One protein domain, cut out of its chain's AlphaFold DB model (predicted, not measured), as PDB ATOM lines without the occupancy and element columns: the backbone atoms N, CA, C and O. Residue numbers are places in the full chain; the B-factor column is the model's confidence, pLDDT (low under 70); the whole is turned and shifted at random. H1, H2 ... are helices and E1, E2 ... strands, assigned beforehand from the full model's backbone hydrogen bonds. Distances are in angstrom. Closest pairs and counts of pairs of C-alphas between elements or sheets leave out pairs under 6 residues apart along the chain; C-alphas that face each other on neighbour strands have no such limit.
ATOM      1  N   SER A 265      50.797 -25.895 -22.034       95.69
ATOM      2  CA  SER A 265      50.460 -27.249 -21.570       95.69
ATOM      3  C   SER A 265      50.228 -27.335 -20.055       95.69
ATOM      4  O   SER A 265      49.471 -28.190 -19.600       95.69
ATOM      5  N   ASN A 266      50.843 -26.445 -19.271       95.81
ATOM      6  CA  ASN A 266      50.769 -26.430 -17.808       95.81
ATOM      7  C   ASN A 266      49.575 -25.644 -17.235       95.81
ATOM      8  O   ASN A 266      49.421 -25.604 -16.016       95.81
ATOM      9  N   ASN A 267      48.741 -25.024 -18.078       97.25
ATOM     10  CA  ASN A 267      47.626 -24.174 -17.647       97.25
ATOM     11  C   ASN A 267      46.297 -24.521 -18.341       97.25
ATOM     12  O   ASN A 267      45.444 -23.663 -18.575       97.25
ATOM     13  N   THR A 268      46.118 -25.803 -18.666       97.00
ATOM     14  CA  THR A 268      44.892 -26.295 -19.303       97.00
ATOM     15  C   THR A 268      43.715 -26.241 -18.320       97.00
ATOM     16  O   THR A 268      43.774 -26.808 -17.226       97.00
ATOM     17  N   LEU A 269      42.621 -25.599 -18.728       97.31
ATOM     18  CA  LEU A 269      41.312 -25.706 -18.089       97.31
ATOM     19  C   LEU A 269      40.585 -26.913 -18.691       97.31
ATOM     20  O   LEU A 269      40.198 -26.905 -19.859       97.31
ATOM     21  N   THR A 270      40.445 -27.977 -17.903       93.69
ATOM     22  CA  THR A 270      39.827 -29.231 -18.354       93.69
ATOM     23  C   THR A 270      38.337 -29.268 -18.020       93.69
ATOM     24  O   THR A 270      37.867 -28.541 -17.150       93.69
ATOM     25  N   ALA A 271      37.595 -30.179 -18.656       90.69
ATOM     26  CA  ALA A 271      36.176 -30.404 -18.368       90.69
ATOM     27  C   ALA A 271      35.893 -30.952 -16.952       90.69
ATOM     28  O   ALA A 271      34.732 -31.111 -16.589       90.69
ATOM     29  N   ALA A 272      36.932 -31.269 -16.167       90.81
ATOM     30  CA  ALA A 272      36.778 -31.642 -14.765       90.81
ATOM     31  C   ALA A 272      36.444 -30.437 -13.870       90.81
ATOM     32  O   ALA A 272      35.842 -30.637 -12.819       90.81
ATOM     33  N   GLN A 273      36.808 -29.220 -14.292       95.31
ATOM     34  CA  GLN A 273      36.535 -27.999 -13.535       95.31
ATOM     35  C   GLN A 273      35.196 -27.398 -13.943       95.31
ATOM     36  O   GLN A 273      34.835 -27.373 -15.125       95.31
ATOM     37  N   THR A 274      34.470 -26.860 -12.969       97.56
ATOM     38  CA  THR A 274      33.228 -26.136 -13.247       97.56
ATOM     39  C   THR A 274      33.555 -24.678 -13.525       97.56
ATOM     40  O   THR A 274      34.240 -24.036 -12.740       97.56
ATOM     41  N   THR A 275      33.068 -24.141 -14.645       98.25
ATOM     42  CA  THR A 275      33.266 -22.731 -15.015       98.25
ATOM     43  C   THR A 275      32.008 -21.915 -14.736       98.25
ATOM     44  O   THR A 275      30.924 -22.244 -15.220       98.25
ATOM     45  N   PHE A 276      32.165 -20.819 -14.003       98.50
ATOM     46  CA  PHE A 276      31.117 -19.878 -13.635       98.50
ATOM     47  C   PHE A 276      31.366 -18.543 -14.329       98.50
ATOM     48  O   PHE A 276      32.372 -17.889 -14.073       98.50
ATOM     49  N   LEU A 277      30.436 -18.112 -15.183       98.00
ATOM     50  CA  LEU A 277      30.457 -16.742 -15.696       98.00
ATOM     51  C   LEU A 277      30.251 -15.775 -14.532       98.00
ATOM     52  O   LEU A 277      29.239 -15.872 -13.833       98.00
ATOM     53  N   SER A 278      31.190 -14.857 -14.335       97.88
ATOM     54  CA  SER A 278      31.098 -13.849 -13.287       97.88
ATOM     55  C   SER A 278      30.446 -12.575 -13.802       97.88
ATOM     56  O   SER A 278      30.154 -12.426 -14.995       97.88
ATOM     57  N   ASP A 279      30.205 -11.640 -12.897       96.44
ATOM     58  CA  ASP A 279      30.029 -10.250 -13.289       96.44
ATOM     59  C   ASP A 279      31.384  -9.623 -13.724       96.44
ATOM     60  O   ASP A 279      32.430 -10.285 -13.672       96.44
ATOM     61  N   PRO A 280      31.401  -8.357 -14.184       95.31
ATOM     62  CA  PRO A 280      32.633  -7.683 -14.602       95.31
ATOM     63  C   PRO A 280      33.723  -7.528 -13.528       95.31
ATOM     64  O   PRO A 280      34.858  -7.230 -13.911       95.31
ATOM     65  N   ALA A 281      33.388  -7.677 -12.242       93.62
ATOM     66  CA  ALA A 281      34.303  -7.619 -11.103       93.62
ATOM     67  C   ALA A 281      34.848  -9.012 -10.722       93.62
ATOM     68  O   ALA A 281      35.919  -9.116 -10.130       93.62
ATOM     69  N   GLY A 282      34.198 -10.095 -11.147       96.88
ATOM     70  CA  GLY A 282      34.598 -11.458 -10.772       96.88
ATOM     71  C   GLY A 282      33.673 -12.087  -9.737       96.88
ATOM     72  O   GLY A 282      33.876 -13.243  -9.372       96.88
ATOM     73  N   ASP A 283      32.623 -11.372  -9.337       97.94
ATOM     74  CA  ASP A 283      31.662 -11.835  -8.351       97.94
ATOM     75  C   ASP A 283      30.634 -12.777  -8.983       97.94
ATOM     76  O   ASP A 283      30.278 -12.665 -10.166       97.94
ATOM     77  N   LEU A 284      30.123 -13.715  -8.183       98.50
ATOM     78  CA  LEU A 284      29.108 -14.683  -8.605       98.50
ATOM     79  C   LEU A 284      27.762 -14.393  -7.905       98.50
ATOM     80  O   LEU A 284      27.473 -14.972  -6.849       98.50
ATOM     81  N   PRO A 285      26.917 -13.507  -8.475       97.94
ATOM     82  CA  PRO A 285      25.709 -12.986  -7.819       97.94
ATOM     83  C   PRO A 285      24.512 -13.949  -7.803       97.94
ATOM     84  O   PRO A 285      23.472 -13.630  -7.233       97.94
ATOM     85  N   GLY A 286      24.613 -15.106  -8.460       97.62
ATOM     86  CA  GLY A 286      23.561 -16.126  -8.486       97.62
ATOM     87  C   GLY A 286      23.650 -17.139  -7.343       97.62
ATOM     88  O   GLY A 286      22.923 -18.136  -7.375       97.62
ATOM     89  N   SER A 287      24.557 -16.921  -6.388       98.38
ATOM     90  CA  SER A 287      24.891 -17.849  -5.310       98.38
ATOM     91  C   SER A 287      23.826 -17.859  -4.208       98.38
ATOM     92  O   SER A 287      22.984 -16.963  -4.109       98.38
ATOM     93  N   THR A 288      23.834 -18.894  -3.367       97.88
ATOM     94  CA  THR A 288      22.935 -18.986  -2.210       97.88
ATOM     95  C   THR A 288      23.627 -19.563  -0.983       97.88
ATOM     96  O   THR A 288      24.375 -20.543  -1.056       97.88
ATOM     97  N   PHE A 289      23.326 -18.975   0.174       97.12
ATOM     98  CA  PHE A 289      23.807 -19.417   1.478       97.12
ATOM     99  C   PHE A 289      22.627 -19.605   2.431       97.12
ATOM    100  O   PHE A 289      21.774 -18.725   2.554       97.12
ATOM    101  N   ASN A 290      22.531 -20.776   3.066       91.94
ATOM    102  CA  ASN A 290      21.406 -21.140   3.940       91.94
ATOM    103  C   ASN A 290      20.016 -20.907   3.303       91.94
ATOM    104  O   ASN A 290      19.065 -20.509   3.970       91.94
ATOM    105  N   GLY A 291      19.903 -21.137   1.988       91.44
ATOM    106  CA  GLY A 291      18.667 -20.941   1.221       91.44
ATOM    107  C   GLY A 291      18.349 -19.488   0.849       91.44
ATOM    108  O   GLY A 291      17.371 -19.258   0.138       91.44
ATOM    109  N   ASN A 292      19.168 -18.521   1.267       95.56
ATOM    110  CA  ASN A 292      19.010 -17.106   0.934       95.56
ATOM    111  C   ASN A 292      19.923 -16.702  -0.234       95.56
ATOM    112  O   ASN A 292      20.999 -17.289  -0.385       95.56
ATOM    113  N   PRO A 293      19.532 -15.705  -1.052       97.12
ATOM    114  CA  PRO A 293      20.412 -15.124  -2.062       97.12
ATOM    115  C   PRO A 293      21.711 -14.600  -1.449       97.12
ATOM    116  O   PRO A 293      21.687 -13.962  -0.395       97.12
ATOM    117  N   ALA A 294      22.825 -14.855  -2.126       97.50
ATOM    118  CA  ALA A 294      24.144 -14.386  -1.737       97.50
ATOM    119  C   ALA A 294      24.994 -14.068  -2.975       97.50
ATOM    120  O   ALA A 294      24.735 -14.559  -4.074       97.50
ATOM    121  N   VAL A 295      26.047 -13.283  -2.781       98.19
ATOM    122  CA  VAL A 295      27.106 -13.075  -3.771       98.19
ATOM    123  C   VAL A 295      28.362 -13.798  -3.293       98.19
ATOM    124  O   VAL A 295      28.747 -13.633  -2.138       98.19
ATOM    125  N   ALA A 296      28.970 -14.618  -4.155       98.31
ATOM    126  CA  ALA A 296      30.272 -15.216  -3.857       98.31
ATOM    127  C   ALA A 296      31.398 -14.313  -4.361       98.31
ATOM    128  O   ALA A 296      31.384 -13.933  -5.536       98.31
ATOM    129  N   LEU A 297      32.373 -14.068  -3.493       97.75
ATOM    130  CA  LEU A 297      33.670 -13.478  -3.808       97.75
ATOM    131  C   LEU A 297      34.751 -14.555  -3.613       97.75
ATOM    132  O   LEU A 297      34.630 -15.377  -2.709       97.75
ATOM    133  N   PHE A 298      35.773 -14.586  -4.469       98.62
ATOM    134  CA  PHE A 298      36.918 -15.500  -4.349       98.62
ATOM    135  C   PHE A 298      38.182 -14.677  -4.160       98.62
ATOM    136  O   PHE A 298      38.730 -14.148  -5.132       98.62
ATOM    137  N   ASP A 299      38.643 -14.579  -2.919       98.44
ATOM    138  CA  ASP A 299      39.617 -13.564  -2.538       98.44
ATOM    139  C   ASP A 299      40.812 -14.149  -1.781       98.44
ATOM    140  O   ASP A 299      40.749 -14.480  -0.601       98.44
ATOM    141  N   THR A 300      41.960 -14.260  -2.444       98.75
ATOM    142  CA  THR A 300      43.202 -14.647  -1.764       98.75
ATOM    143  C   THR A 300      43.716 -13.589  -0.776       98.75
ATOM    144  O   THR A 300      44.565 -13.919   0.054       98.75
ATOM    145  N   GLY A 301      43.231 -12.346  -0.856       97.44
ATOM    146  CA  GLY A 301      43.511 -11.259   0.079       97.44
ATOM    147  C   GLY A 301      42.819 -11.431   1.434       97.44
ATOM    148  O   GLY A 301      43.370 -11.023   2.458       97.44
ATOM    149  N   SER A 302      41.682 -12.128   1.464       97.75
ATOM    150  CA  SER A 302      40.962 -12.468   2.690       97.75
ATOM    151  C   SER A 302      41.552 -13.693   3.377       97.75
ATOM    152  O   SER A 302      41.668 -14.776   2.806       97.75
ATOM    153  N   ASN A 303      41.896 -13.554   4.654       96.94
ATOM    154  CA  ASN A 303      42.568 -14.615   5.406       96.94
ATOM    155  C   ASN A 303      41.625 -15.733   5.905       96.94
ATOM    156  O   ASN A 303      42.094 -16.744   6.435       96.94
ATOM    157  N   GLY A 304      40.312 -15.591   5.731       97.75
ATOM    158  CA  GLY A 304      39.287 -16.512   6.220       97.75
ATOM    159  C   GLY A 304      38.092 -16.611   5.274       97.75
ATOM    160  O   GLY A 304      37.951 -15.812   4.354       97.75
ATOM    161  N   TYR A 305      37.204 -17.575   5.513       98.44
ATOM    162  CA  TYR A 305      35.845 -17.489   4.978       98.44
ATOM    163  C   TYR A 305      35.072 -16.407   5.740       98.44
ATOM    164  O   TYR A 305      34.959 -16.521   6.959       98.44
ATOM    165  N   PHE A 306      34.494 -15.409   5.073       98.25
ATOM    166  CA  PHE A 306      33.692 -14.381   5.754       98.25
ATOM    167  C   PHE A 306      32.236 -14.417   5.299       98.25
ATOM    168  O   PHE A 306      31.931 -14.258   4.118       98.25
ATOM    169  N   PHE A 307      31.327 -14.658   6.241       97.69
ATOM    170  CA  PHE A 307      29.888 -14.764   5.990       97.69
ATOM    171  C   PHE A 307      29.098 -14.572   7.285       97.69
ATOM    172  O   PHE A 307      29.617 -14.812   8.371       97.69
ATOM    173  N   ASP A 308      27.822 -14.201   7.181       94.88
ATOM    174  CA  ASP A 308      26.939 -14.041   8.343       94.88
ATOM    175  C   ASP A 308      26.269 -15.371   8.725       94.88
ATOM    176  O   ASP A 308      25.469 -15.921   7.961       94.88
ATOM    177  N   ASP A 309      26.537 -15.880   9.930       95.31
ATOM    178  CA  ASP A 309      25.839 -17.043  10.483       95.31
ATOM    179  C   ASP A 309      25.713 -16.976  12.011       95.31
ATOM    180  O   ASP A 309      26.595 -17.387  12.761       95.31
ATOM    181  N   SER A 310      24.543 -16.539  12.482       94.06
ATOM    182  CA  SER A 310      24.223 -16.448  13.917       94.06
ATOM    183  C   SER A 310      24.240 -17.782  14.685       94.06
ATOM    184  O   SER A 310      24.151 -17.779  15.913       94.06
ATOM    185  N   THR A 311      24.332 -18.927  13.999       95.75
ATOM    186  CA  THR A 311      24.473 -20.244  14.645       95.75
ATOM    187  C   THR A 311      25.919 -20.572  15.025       95.75
ATOM    188  O   THR A 311      26.148 -21.505  15.800       95.75
ATOM    189  N   LEU A 312      26.893 -19.825  14.499       96.56
ATOM    190  CA  LEU A 312      28.299 -19.910  14.874       96.56
ATOM    191  C   LEU A 312      28.594 -18.863  15.950       96.56
ATOM    192  O   LEU A 312      28.312 -17.680  15.789       96.56
ATOM    193  N   ALA A 313      29.165 -19.296  17.073       96.81
ATOM    194  CA  ALA A 313      29.565 -18.370  18.126       96.81
ATOM    195  C   ALA A 313      30.734 -17.501  17.639       96.81
ATOM    196  O   ALA A 313      31.719 -18.047  17.150       96.81
ATOM    197  N   ALA A 314      30.655 -16.181  17.799       96.62
ATOM    198  CA  ALA A 314      31.786 -15.282  17.567       96.62
ATOM    199  C   ALA A 314      32.836 -15.421  18.687       96.62
ATOM    200  O   ALA A 314      32.502 -15.707  19.839       96.62
ATOM    201  N   CYS A 315      34.108 -15.183  18.372       96.31
ATOM    202  CA  CYS A 315      35.203 -15.214  19.348       96.31
ATOM    203  C   CYS A 315      35.208 -14.007  20.306       96.31
ATOM    204  O   CYS A 315      35.925 -14.016  21.313       96.31
ATOM    205  N   GLY A 316      34.425 -12.961  20.016       92.88
ATOM    206  CA  GLY A 316      34.404 -11.723  20.792       92.88
ATOM    207  C   GLY A 316      35.754 -11.003  20.751       92.88
ATOM    208  O   GLY A 316      36.412 -10.959  19.719       92.88
ATOM    209  N   SER A 317      36.192 -10.444  21.882       90.50
ATOM    210  CA  SER A 317      37.438  -9.666  21.963       90.50
ATOM    211  C   SER A 317      38.725 -10.490  21.885       90.50
ATOM    212  O   SER A 317      39.793  -9.896  21.795       90.50
ATOM    213  N   ASN A 318      38.645 -11.822  21.988       82.69
ATOM    214  CA  ASN A 318      39.832 -12.676  21.930       82.69
ATOM    215  C   ASN A 318      40.394 -12.719  20.507       82.69
ATOM    216  O   ASN A 318      41.583 -12.516  20.335       82.69
ATOM    217  N   GLU A 319      39.519 -12.910  19.515       92.50
ATOM    218  CA  GLU A 319      39.856 -12.942  18.087       92.50
ATOM    219  C   GLU A 319      38.778 -12.173  17.311       92.50
ATOM    220  O   GLU A 319      37.815 -12.771  16.818       92.50
ATOM    221  N   PRO A 320      38.851 -10.831  17.291       92.06
ATOM    222  CA  PRO A 320      37.767 -10.000  16.787       92.06
ATOM    223  C   PRO A 320      37.463 -10.310  15.319       92.06
ATOM    224  O   PRO A 320      38.367 -10.403  14.495       92.06
ATOM    225  N   GLY A 321      36.172 -10.460  15.012       93.62
ATOM    226  CA  GLY A 321      35.677 -10.766  13.671       93.62
ATOM    227  C   GLY A 321      35.720 -12.247  13.279       93.62
ATOM    228  O   GLY A 321      35.213 -12.581  12.216       93.62
ATOM    229  N   PHE A 322      36.266 -13.150  14.104       97.50
ATOM    230  CA  PHE A 322      36.305 -14.588  13.807       97.50
ATOM    231  C   PHE A 322      35.249 -15.408  14.558       97.50
ATOM    232  O   PHE A 322      34.743 -15.015  15.614       97.50
ATOM    233  N   TYR A 323      34.958 -16.603  14.037       98.19
ATOM    234  CA  TYR A 323      34.101 -17.592  14.682       98.19
ATOM    235  C   TYR A 323      34.885 -18.543  15.606       98.19
ATOM    236  O   TYR A 323      35.958 -19.057  15.287       98.19
ATOM    237  N   CYS A 324      34.295 -18.829  16.765       97.56
ATOM    238  CA  CYS A 324      34.753 -19.759  17.789       97.56
ATOM    239  C   CYS A 324      33.637 -20.748  18.183       97.56
ATOM    240  O   CYS A 324      33.222 -20.772  19.347       97.56
ATOM    241  N   PRO A 325      33.117 -21.576  17.253       97.06
ATOM    242  CA  PRO A 325      32.139 -22.591  17.621       97.06
ATOM    243  C   PRO A 325      32.750 -23.603  18.610       97.06
ATOM    244  O   PRO A 325      33.945 -23.890  18.541       97.06
ATOM    245  N   PRO A 326      31.941 -24.198  19.508       94.62
ATOM    246  CA  PRO A 326      32.434 -25.139  20.520       94.62
ATOM    247  C   PRO A 326      32.942 -26.472  19.942       94.62
ATOM    248  O   PRO A 326      33.637 -27.211  20.632       94.62
ATOM    249  N   ALA A 327      32.583 -26.787  18.697       96.06
ATOM    250  CA  ALA A 327      33.084 -27.919  17.926       96.06
ATOM    251  C   ALA A 327      33.151 -27.521  16.447       96.06
ATOM    252  O   ALA A 327      32.360 -26.681  16.006       96.06
ATOM    253  N   ALA A 328      34.068 -28.131  15.699       97.06
ATOM    254  CA  ALA A 328      34.249 -27.929  14.271       97.06
ATOM    255  C   ALA A 328      32.974 -28.271  13.494       97.06
ATOM    256  O   ALA A 328      32.277 -29.241  13.806       97.06
ATOM    257  N   GLN A 329      32.662 -27.470  12.477       96.44
ATOM    258  CA  GLN A 329      31.449 -27.625  11.677       96.44
ATOM    259  C   GLN A 329      31.731 -27.405  10.194       96.44
ATOM    260  O   GLN A 329      32.726 -26.795   9.820       96.44
ATOM    261  N   THR A 330      30.812 -27.853   9.344       97.06
ATOM    262  CA  THR A 330      30.836 -27.565   7.908       97.06
ATOM    263  C   THR A 330      29.604 -26.746   7.536       97.06
ATOM    264  O   THR A 330      28.500 -27.007   8.026       97.06
ATOM    265  N   ARG A 331      29.782 -25.747   6.672       97.12
ATOM    266  CA  ARG A 331      28.717 -24.924   6.096       97.12
ATOM    267  C   ARG A 331      28.691 -25.093   4.576       97.12
ATOM    268  O   ARG A 331      29.659 -24.716   3.918       97.12
ATOM    269  N   PRO A 332      27.625 -25.679   4.004       96.81
ATOM    270  CA  PRO A 332      27.483 -25.756   2.560       96.81
ATOM    271  C   PRO A 332      27.104 -24.384   1.993       96.81
ATOM    272  O   PRO A 332      26.227 -23.693   2.512       96.81
ATOM    273  N   PHE A 333      27.732 -24.019   0.885       97.75
ATOM    274  CA  PHE A 333      27.477 -22.798   0.138       97.75
ATOM    275  C   PHE A 333      27.302 -23.140  -1.337       97.75
ATOM    276  O   PHE A 333      28.126 -23.843  -1.917       97.75
ATOM    277  N   THR A 334      26.214 -22.680  -1.949       98.31
ATOM    278  CA  THR A 334      25.978 -22.919  -3.374       98.31
ATOM    279  C   THR A 334      26.512 -21.744  -4.169       98.31
ATOM    280  O   THR A 334      25.976 -20.641  -4.107       98.31
ATOM    281  N   VAL A 335      27.553 -22.009  -4.946       98.38
ATOM    282  CA  VAL A 335      28.201 -21.055  -5.832       98.38
ATOM    283  C   VAL A 335      27.510 -21.081  -7.185       98.38
ATOM    284  O   VAL A 335      27.388 -22.142  -7.805       98.38
ATOM    285  N   LYS A 336      27.095 -19.909  -7.669       98.19
ATOM    286  CA  LYS A 336      26.539 -19.750  -9.012       98.19
ATOM    287  C   LYS A 336      26.736 -18.329  -9.530       98.19
ATOM    288  O   LYS A 336      26.447 -17.345  -8.858       98.19
ATOM    289  N   GLY A 337      27.210 -18.241 -10.767       96.69
ATOM    290  CA  GLY A 337      27.414 -16.983 -11.474       96.69
ATOM    291  C   GLY A 337      26.177 -16.493 -12.228       96.69
ATOM    292  O   GLY A 337      25.039 -16.825 -11.901       96.69
ATOM    293  N   THR A 338      26.410 -15.730 -13.294       94.81
ATOM    294  CA  THR A 338      25.366 -15.236 -14.210       94.81
ATOM    295  C   THR A 338      24.874 -16.308 -15.196       94.81
ATOM    296  O   THR A 338      23.815 -16.160 -15.806       94.81
ATOM    297  N   GLY A 339      25.628 -17.404 -15.342       93.06
ATOM    298  CA  GLY A 339      25.282 -18.561 -16.169       93.06
ATOM    299  C   GLY A 339      24.415 -19.618 -15.464       93.06
ATOM    300  O   GLY A 339      23.843 -19.405 -14.395       93.06
ATOM    301  N   SER A 340      24.321 -20.805 -16.075       93.88
ATOM    302  CA  SER A 340      23.562 -21.945 -15.536       93.88
ATOM    303  C   SER A 340      24.373 -22.865 -14.619       93.88
ATOM    304  O   SER A 340      23.773 -23.625 -13.860       93.88
ATOM    305  N   ALA A 341      25.708 -22.804 -14.682       97.25
ATOM    306  CA  ALA A 341      26.595 -23.622 -13.864       97.25
ATOM    307  C   ALA A 341      26.435 -23.302 -12.370       97.25
ATOM    308  O   ALA A 341      26.304 -22.141 -11.981       97.25
ATOM    309  N   SER A 342      26.447 -24.346 -11.547       97.25
ATOM    310  CA  SER A 342      26.321 -24.266 -10.094       97.25
ATOM    311  C   SER A 342      27.153 -25.373  -9.448       97.25
ATOM    312  O   SER A 342      27.244 -26.469 -10.006       97.25
ATOM    313  N   ALA A 343      27.731 -25.104  -8.281       97.38
ATOM    314  CA  ALA A 343      28.395 -26.105  -7.452       97.38
ATOM    315  C   ALA A 343      28.137 -25.837  -5.969       97.38
ATOM    316  O   ALA A 343      27.887 -24.707  -5.563       97.38
ATOM    317  N   THR A 344      28.222 -26.880  -5.146       96.50
ATOM    318  CA  THR A 344      28.233 -26.732  -3.686       96.50
ATOM    319  C   THR A 344      29.668 -26.783  -3.181       96.50
ATOM    320  O   THR A 344      30.382 -27.755  -3.424       96.50
ATOM    321  N   VAL A 345      30.075 -25.746  -2.460       95.88
ATOM    322  CA  VAL A 345      31.326 -25.665  -1.712       95.88
ATOM    323  C   VAL A 345      31.027 -25.937  -0.243       95.88
ATOM    324  O   VAL A 345      30.063 -25.419   0.307       95.88
ATOM    325  N   ASN A 346      31.860 -26.749   0.400       95.75
ATOM    326  CA  ASN A 346      31.778 -27.010   1.833       95.75
ATOM    327  C   ASN A 346      32.844 -26.179   2.551       95.75
ATOM    328  O   ASN A 346      34.034 -26.443   2.385       95.75
ATOM    329  N   MET A 347      32.413 -25.188   3.330       97.44
ATOM    330  CA  MET A 347      33.287 -24.363   4.165       97.44
ATOM    331  C   MET A 347      33.425 -25.031   5.528       97.44
ATOM    332  O   MET A 347      32.458 -25.107   6.288       97.44
ATOM    333  N   ASN A 348      34.605 -25.564   5.826       97.56
ATOM    334  CA  ASN A 348      34.903 -26.049   7.167       97.56
ATOM    335  C   ASN A 348      35.185 -24.851   8.078       97.56
ATOM    336  O   ASN A 348      35.808 -23.884   7.652       97.56
ATOM    337  N   VAL A 349      34.697 -24.924   9.312       98.06
ATOM    338  CA  VAL A 349      34.835 -23.887  10.331       98.06
ATOM    339  C   VAL A 349      35.343 -24.537  11.605       98.06
ATOM    340  O   VAL A 349      34.626 -25.316  12.243       98.06
ATOM    341  N   VAL A 350      36.565 -24.193  11.985       97.56
ATOM    342  CA  VAL A 350      37.147 -24.525  13.288       97.56
ATOM    343  C   VAL A 350      37.255 -23.245  14.107       97.56
ATOM    344  O   VAL A 350      37.355 -22.147  13.566       97.56
ATOM    345  N   SER A 351      37.191 -23.370  15.433       97.56
ATOM    346  CA  SER A 351      37.396 -22.226  16.320       97.56
ATOM    347  C   SER A 351      38.746 -21.567  16.055       97.56
ATOM    348  O   SER A 351      39.784 -22.217  16.200       97.56
ATOM    349  N   ALA A 352      38.731 -20.269  15.733       97.25
ATOM    350  CA  ALA A 352      39.953 -19.501  15.509       97.25
ATOM    351  C   ALA A 352      40.894 -19.588  16.718       97.25
ATOM    352  O   ALA A 352      42.070 -19.892  16.549       97.25
ATOM    353  N   ALA A 353      40.352 -19.462  17.936       95.75
ATOM    354  CA  ALA A 353      41.111 -19.619  19.176       95.75
ATOM    355  C   ALA A 353      41.831 -20.977  19.267       95.75
ATOM    356  O   ALA A 353      42.967 -21.032  19.727       95.75
ATOM    357  N   THR A 354      41.210 -22.068  18.804       95.06
ATOM    358  CA  THR A 354      41.857 -23.389  18.745       95.06
ATOM    359  C   THR A 354      42.965 -23.429  17.693       95.06
ATOM    360  O   THR A 354      44.059 -23.913  17.986       95.06
ATOM    361  N   LEU A 355      42.707 -22.918  16.485       94.25
ATOM    362  CA  LEU A 355      43.653 -22.960  15.364       94.25
ATOM    363  C   LEU A 355      44.951 -22.199  15.665       94.25
ATOM    364  O   LEU A 355      46.055 -22.702  15.441       94.25
ATOM    365  N   ILE A 356      44.822 -20.992  16.208       92.88
ATOM    366  CA  ILE A 356      45.946 -20.065  16.381       92.88
ATOM    367  C   ILE A 356      46.643 -20.200  17.738       92.88
ATOM    368  O   ILE A 356      47.721 -19.635  17.914       92.88
ATOM    369  N   ALA A 357      46.094 -20.987  18.675       92.12
ATOM    370  CA  ALA A 357      46.655 -21.171  20.019       92.12
ATOM    371  C   ALA A 357      48.135 -21.588  20.021       92.12
ATOM    372  O   ALA A 357      48.869 -21.260  20.952       92.12
ATOM    373  N   SER A 358      48.579 -22.321  18.994       85.19
ATOM    374  CA  SER A 358      49.978 -22.749  18.869       85.19
ATOM    375  C   SER A 358      50.941 -21.603  18.541       85.19
ATOM    376  O   SER A 358      52.116 -21.686  18.887       85.19
ATOM    377  N   GLY A 359      50.475 -20.560  17.845       90.50
ATOM    378  CA  GLY A 359      51.314 -19.480  17.318       90.50
ATOM    379  C   GLY A 359      52.375 -19.923  16.299       90.50
ATOM    380  O   GLY A 359      53.259 -19.135  15.967       90.50
ATOM    381  N   THR A 360      52.333 -21.174  15.824       94.12
ATOM    382  CA  THR A 360      53.340 -21.739  14.905       94.12
ATOM    383  C   THR A 360      52.813 -22.000  13.500       94.12
ATOM    384  O   THR A 360      53.616 -22.189  12.589       94.12
ATOM    385  N   ASN A 361      51.491 -22.038  13.329       97.25
ATOM    386  CA  ASN A 361      50.835 -22.279  12.050       97.25
ATOM    387  C   ASN A 361      50.335 -20.969  11.438       97.25
ATOM    388  O   ASN A 361      49.795 -20.119  12.142       97.25
ATOM    389  N   PHE A 362      50.510 -20.835  10.124       97.94
ATOM    390  CA  PHE A 362      50.144 -19.643   9.353       97.94
ATOM    391  C   PHE A 362      49.298 -19.960   8.121       97.94
ATOM    392  O   PHE A 362      48.818 -19.042   7.473       97.94
ATOM    393  N   ALA A 363      49.083 -21.238   7.810       98.25
ATOM    394  CA  ALA A 363      48.152 -21.678   6.782       98.25
ATOM    395  C   ALA A 363      47.033 -22.505   7.427       98.25
ATOM    396  O   ALA A 363      47.319 -23.497   8.103       98.25
ATOM    397  N   PHE A 364      45.778 -22.117   7.202       97.88
ATOM    398  CA  PHE A 364      44.573 -22.757   7.737       97.88
ATOM    399  C   PHE A 364      43.498 -22.854   6.653       97.88
ATOM    400  O   PHE A 364      43.176 -21.859   6.004       97.88
ATOM    401  N   ASN A 365      42.919 -24.039   6.467       97.69
ATOM    402  CA  ASN A 365      41.890 -24.308   5.457       97.69
ATOM    403  C   ASN A 365      40.447 -24.139   5.976       97.69
ATOM    404  O   ASN A 365      39.495 -24.374   5.226       97.69
ATOM    405  N   ASP A 366      40.290 -23.759   7.242       97.44
ATOM    406  CA  ASP A 366      39.036 -23.800   8.001       97.44
ATOM    407  C   ASP A 366      38.840 -22.602   8.952       97.44
ATOM    408  O   ASP A 366      37.960 -22.622   9.820       97.44
ATOM    409  N   LEU A 367      39.629 -21.537   8.771       97.94
ATOM    410  CA  LEU A 367      39.416 -20.260   9.447       97.94
ATOM    411  C   LEU A 367      38.204 -19.546   8.833       97.94
ATOM    412  O   LEU A 367      38.130 -19.380   7.615       97.94
ATOM    413  N   ALA A 368      37.274 -19.093   9.672       98.25
ATOM    414  CA  ALA A 368      36.108 -18.335   9.232       98.25
ATOM    415  C   ALA A 368      35.718 -17.242  10.230       98.25
ATOM    416  O   ALA A 368      35.981 -17.362  11.430       98.25
ATOM    417  N   GLY A 369      35.051 -16.205   9.735       97.44
ATOM    418  CA  GLY A 369      34.637 -15.045  10.507       97.44
ATOM    419  C   GLY A 369      33.354 -14.388  10.012       97.44
ATOM    420  O   GLY A 369      32.750 -14.798   9.019       97.44
ATOM    421  N   GLU A 370      32.939 -13.372  10.753       95.50
ATOM    422  CA  GLU A 370      31.740 -12.583  10.493       95.50
ATOM    423  C   GLU A 370      31.892 -11.794   9.186       95.50
ATOM    424  O   GLU A 370      32.948 -11.226   8.899       95.50
ATOM    425  N   GLY A 371      30.835 -11.770   8.373       90.44
ATOM    426  CA  GLY A 371      30.835 -11.036   7.118       90.44
ATOM    427  C   GLY A 371      30.918  -9.525   7.346       90.44
ATOM    428  O   GLY A 371      30.238  -8.964   8.200       90.44
ATOM    429  N   ILE A 372      31.705  -8.834   6.524       81.38
ATOM    430  CA  ILE A 372      31.758  -7.359   6.513       81.38
ATOM    431  C   ILE A 372      30.592  -6.732   5.730       81.38
ATOM    432  O   ILE A 372      30.311  -5.538   5.847       81.38
ATOM    433  N   ARG A 373      29.914  -7.530   4.892       88.62
ATOM    434  CA  ARG A 373      28.835  -7.091   4.006       88.62
ATOM    435  C   ARG A 373      27.725  -8.134   3.966       88.62
ATOM    436  O   ARG A 373      27.917  -9.250   3.498       88.62
ATOM    437  N   SER A 374      26.534  -7.729   4.393       91.56
ATOM    438  CA  SER A 374      25.376  -8.623   4.412       91.56
ATOM    439  C   SER A 374      24.999  -9.102   3.005       91.56
ATOM    440  O   SER A 374      24.998  -8.319   2.048       91.56
ATOM    441  N   GLY A 375      24.671 -10.391   2.881       94.50
ATOM    442  CA  GLY A 375      24.366 -11.040   1.601       94.50
ATOM    443  C   GLY A 375      25.600 -11.403   0.766       94.50
ATOM    444  O   GLY A 375      25.454 -11.708  -0.416       94.50
ATOM    445  N   TRP A 376      26.798 -11.364   1.355       96.75
ATOM    446  CA  TRP A 376      28.044 -11.789   0.717       96.75
ATOM    447  C   TRP A 376      28.644 -12.980   1.457       96.75
ATOM    448  O   TRP A 376      28.504 -13.110   2.674       96.75
ATOM    449  N   VAL A 377      29.290 -13.854   0.693       98.31
ATOM    450  CA  VAL A 377      30.148 -14.920   1.203       98.31
ATOM    451  C   VAL A 377      31.497 -14.755   0.527       98.31
ATOM    452  O   VAL A 377      31.619 -14.930  -0.688       98.31
ATOM    453  N   ASP A 378      32.493 -14.405   1.324       98.31
ATOM    454  CA  ASP A 378      33.880 -14.344   0.901       98.31
ATOM    455  C   ASP A 378      34.518 -15.725   1.057       98.31
ATOM    456  O   ASP A 378      34.669 -16.252   2.165       98.31
ATOM    457  N   LEU A 379      34.858 -16.333  -0.074       98.62
ATOM    458  CA  LEU A 379      35.674 -17.531  -0.143       98.62
ATOM    459  C   LEU A 379      37.146 -17.118  -0.147       98.62
ATOM    460  O   LEU A 379      37.795 -17.125  -1.195       98.62
ATOM    461  N   GLY A 380      37.641 -16.780   1.047       98.31
ATOM    462  CA  GLY A 380      39.013 -16.338   1.261       98.31
ATOM    463  C   GLY A 380      40.065 -17.429   1.029       98.31
ATOM    464  O   GLY A 380      39.754 -18.544   0.594       98.31
ATOM    465  N   LEU A 381      41.319 -17.172   1.417       98.69
ATOM    466  CA  LEU A 381      42.446 -18.097   1.244       98.69
ATOM    467  C   LEU A 381      42.171 -19.562   1.647       98.69
ATOM    468  O   LEU A 381      42.608 -20.449   0.905       98.69
ATOM    469  N   PRO A 382      41.425 -19.867   2.734       98.62
ATOM    470  CA  PRO A 382      41.013 -21.234   3.056       98.62
ATOM    471  C   PRO A 382      40.430 -22.037   1.882       98.62
ATOM    472  O   PRO A 382      40.683 -23.240   1.768       98.62
ATOM    473  N   PHE A 383      39.689 -21.381   0.978       98.69
ATOM    474  CA  PHE A 383      39.114 -22.007  -0.211       98.69
ATOM    475  C   PHE A 383      40.185 -22.515  -1.182       98.69
ATOM    476  O   PHE A 383      39.994 -23.527  -1.851       98.69
ATOM    477  N   PHE A 384      41.326 -21.846  -1.277       98.81
ATOM    478  CA  PHE A 384      42.313 -22.105  -2.322       98.81
ATOM    479  C   PHE A 384      43.203 -23.314  -2.014       98.81
ATOM    480  O   PHE A 384      43.751 -23.921  -2.936       98.81
ATOM    481  N   PHE A 385      43.335 -23.710  -0.743       98.75
ATOM    482  CA  PHE A 385      44.160 -24.856  -0.360       98.75
ATOM    483  C   PHE A 385      43.654 -26.163  -0.982       98.75
ATOM    484  O   PHE A 385      42.501 -26.568  -0.813       98.75
ATOM    485  N   GLY A 386      44.551 -26.838  -1.701       98.38
ATOM    486  CA  GLY A 386      44.280 -28.092  -2.396       98.38
ATOM    487  C   GLY A 386      43.477 -27.935  -3.690       98.38
ATOM    488  O   GLY A 386      42.991 -28.948  -4.205       98.38
ATOM    489  N   ARG A 387      43.297 -26.706  -4.197       98.19
ATOM    490  CA  ARG A 387      42.521 -26.395  -5.408       98.19
ATOM    491  C   ARG A 387      43.354 -25.647  -6.448       98.19
ATOM    492  O   ARG A 387      44.292 -24.920  -6.129       98.19
ATOM    493  N   TYR A 388      42.966 -25.807  -7.706       98.62
ATOM    494  CA  TYR A 388      43.336 -24.953  -8.824       98.62
ATOM    495  C   TYR A 388      42.170 -24.008  -9.074       98.62
ATOM    496  O   TYR A 388      41.133 -24.435  -9.576       98.62
ATOM    497  N   VAL A 389      42.337 -22.737  -8.721       98.81
ATOM    498  CA  VAL A 389      41.294 -21.722  -8.900       98.81
ATOM    499  C   VAL A 389      41.693 -20.805 -10.045       98.81
ATOM    500  O   VAL A 389      42.755 -20.184 -10.023       98.81
ATOM    501  N   TYR A 390      40.854 -20.759 -11.069       98.81
ATOM    502  CA  TYR A 390      41.086 -20.065 -12.325       98.81
ATOM    503  C   TYR A 390      40.323 -18.744 -12.331       98.81
ATOM    504  O   TYR A 390      39.131 -18.724 -12.024       98.81
ATOM    505  N   PHE A 391      40.981 -17.677 -12.775       98.81
ATOM    506  CA  PHE A 391      40.378 -16.362 -12.987       98.81
ATOM    507  C   PHE A 391      40.591 -15.967 -14.446       98.81
ATOM    508  O   PHE A 391      41.713 -15.674 -14.866       98.81
ATOM    509  N   GLY A 392      39.519 -15.995 -15.236       98.50
ATOM    510  CA  GLY A 392      39.520 -15.541 -16.622       98.50
ATOM    511  C   GLY A 392      39.338 -14.033 -16.700       98.50
ATOM    512  O   GLY A 392      38.339 -13.509 -16.210       98.50
ATOM    513  N   MET A 393      40.285 -13.334 -17.330       98.19
ATOM    514  CA  MET A 393      40.267 -11.870 -17.399       98.19
ATOM    515  C   MET A 393      39.073 -11.356 -18.203       98.19
ATOM    516  O   MET A 393      38.738 -11.889 -19.265       98.19
ATOM    517  N   ASN A 394      38.482 -10.260 -17.735       97.00
ATOM    518  CA  ASN A 394      37.427  -9.548 -18.434       97.00
ATOM    519  C   ASN A 394      37.995  -8.832 -19.668       97.00
ATOM    520  O   ASN A 394      38.667  -7.808 -19.555       97.00
ATOM    521  N   GLN A 395      37.676  -9.350 -20.852       94.38
ATOM    522  CA  GLN A 395      38.091  -8.788 -22.143       94.38
ATOM    523  C   GLN A 395      36.906  -8.192 -22.918       94.38
ATOM    524  O   GLN A 395      37.022  -7.866 -24.100       94.38
ATOM    525  N   SER A 396      35.751  -8.037 -22.266       92.06
ATOM    526  CA  SER A 396      34.506  -7.619 -22.921       92.06
ATOM    527  C   SER A 396      34.590  -6.225 -23.557       92.06
ATOM    528  O   SER A 396      34.055  -6.016 -24.643       92.06
ATOM    529  N   ALA A 397      35.328  -5.291 -22.944       87.12
ATOM    530  CA  ALA A 397      35.517  -3.933 -23.461       87.12
ATOM    531  C   ALA A 397      36.243  -3.890 -24.820       87.12
ATOM    532  O   ALA A 397      36.045  -2.956 -25.595       87.12
ATOM    533  N   SER A 398      37.048  -4.908 -25.131       87.69
ATOM    534  CA  SER A 398      37.722  -5.081 -26.423       87.69
ATOM    535  C   SER A 398      37.020  -6.103 -27.329       87.69
ATOM    536  O   SER A 398      37.624  -6.590 -28.281       87.69
ATOM    537  N   GLY A 399      35.766  -6.467 -27.031       91.44
ATOM    538  CA  GLY A 399      35.002  -7.474 -27.779       91.44
ATOM    539  C   GLY A 399      35.456  -8.921 -27.552       91.44
ATOM    540  O   GLY A 399      35.087  -9.803 -28.326       91.44
ATOM    541  N   GLY A 400      36.273  -9.167 -26.524       93.56
ATOM    542  CA  GLY A 400      36.765 -10.489 -26.147       93.56
ATOM    543  C   GLY A 400      35.837 -11.232 -25.183       93.56
ATOM    544  O   GLY A 400      34.662 -10.902 -25.023       93.56
ATOM    545  N   ALA A 401      36.383 -12.262 -24.533       95.00
ATOM    546  CA  ALA A 401      35.641 -13.110 -23.606       95.00
ATOM    547  C   ALA A 401      35.141 -12.347 -22.363       95.00
ATOM    548  O   ALA A 401      35.796 -11.432 -21.856       95.00
ATOM    549  N   ALA A 402      33.982 -12.771 -21.855       96.25
ATOM    550  CA  ALA A 402      33.498 -12.376 -20.538       96.25
ATOM    551  C   ALA A 402      34.367 -13.014 -19.434       96.25
ATOM    552  O   ALA A 402      34.919 -14.097 -19.656       96.25
ATOM    553  N   PRO A 403      34.485 -12.371 -18.261       97.88
ATOM    554  CA  PRO A 403      35.226 -12.943 -17.150       97.88
ATOM    555  C   PRO A 403      34.529 -14.178 -16.579       97.88
ATOM    556  O   PRO A 403      33.313 -14.367 -16.706       97.88
ATOM    557  N   PHE A 404      35.326 -15.030 -15.945       98.50
ATOM    558  CA  PHE A 404      34.831 -16.225 -15.282       98.50
ATOM    559  C   PHE A 404      35.729 -16.623 -14.116       98.50
ATOM    560  O   PHE A 404      36.919 -16.305 -14.098       98.50
ATOM    561  N   ILE A 405      35.153 -17.404 -13.209       98.75
ATOM    562  CA  ILE A 405      35.869 -18.170 -12.190       98.75
ATOM    563  C   ILE A 405      35.701 -19.655 -12.517       98.75
ATOM    564  O   ILE A 405      34.623 -20.067 -12.947       98.75
ATOM    565  N   ALA A 406      36.735 -20.476 -12.350       98.62
ATOM    566  CA  ALA A 406      36.594 -21.931 -12.437       98.62
ATOM    567  C   ALA A 406      37.409 -22.641 -11.357       98.62
ATOM    568  O   ALA A 406      38.425 -22.109 -10.916       98.62
ATOM    569  N   PHE A 407      36.963 -23.821 -10.930       97.75
ATOM    570  CA  PHE A 407      37.661 -24.675  -9.962       97.75
ATOM    571  C   PHE A 407      37.131 -26.111  -9.970       97.75
ATOM    572  O   PHE A 407      36.102 -26.365 -10.652       97.75
TER     573      PHE A 407
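What this domain is: This is residues 265 to 407 of the 407 residues of the protein "DUF3443 domain-containing protein" of Paraburkholderia sp (UniProt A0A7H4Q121). Little of this model is regular structure: a strongly twisted mixed sheet, in order E5 E4 E2 E3 E6, folds back on itself at E2, and the small antiparallel sheet E1 E8 E7 lies partly face to face with it, a sandwich. The printed part has 143 residues, of which 55 are in named elements, mostly strand: two helices and eight strands, in the order E1 E2 E3 E4 E5 H1 E6 H2 E7 E8 along the chain. The whole is compact, radius of gyration of the C-alphas 16.1 A, spanning 50 by 35 by 25 A.

How they stand to each other: Start at E1, residues 275 to 277, antiparallel to E8, residues 404 to 406; N 276 and O 405 are 2.8 A apart. E2, residues 284 to 289, and E3, residues 292 to 299, form a hairpin, with N 284 and O 296 2.9 A apart. H2, residues 381 to 384, is on the larger sheet, height 5.0 A, over none of its strands.

Where its parts are: Find E1 beginning at C-alpha 275 (33.266, -22.731, -15.015) and E8 ending at C-alpha 406 (36.594, -21.931, -12.437). E4, residues 329 to 336, is 22.7 A long.

The domain as a whole: Look for three long links: residues 300 to 328 between E3 and E4, residues 357 to 375 between H1, residues 352 to 356, and E6, residues 376 to 380, and the 11 residues between E7, residues 388 to 392, and E8. The printed part has no cut, and no printed residue is under 70.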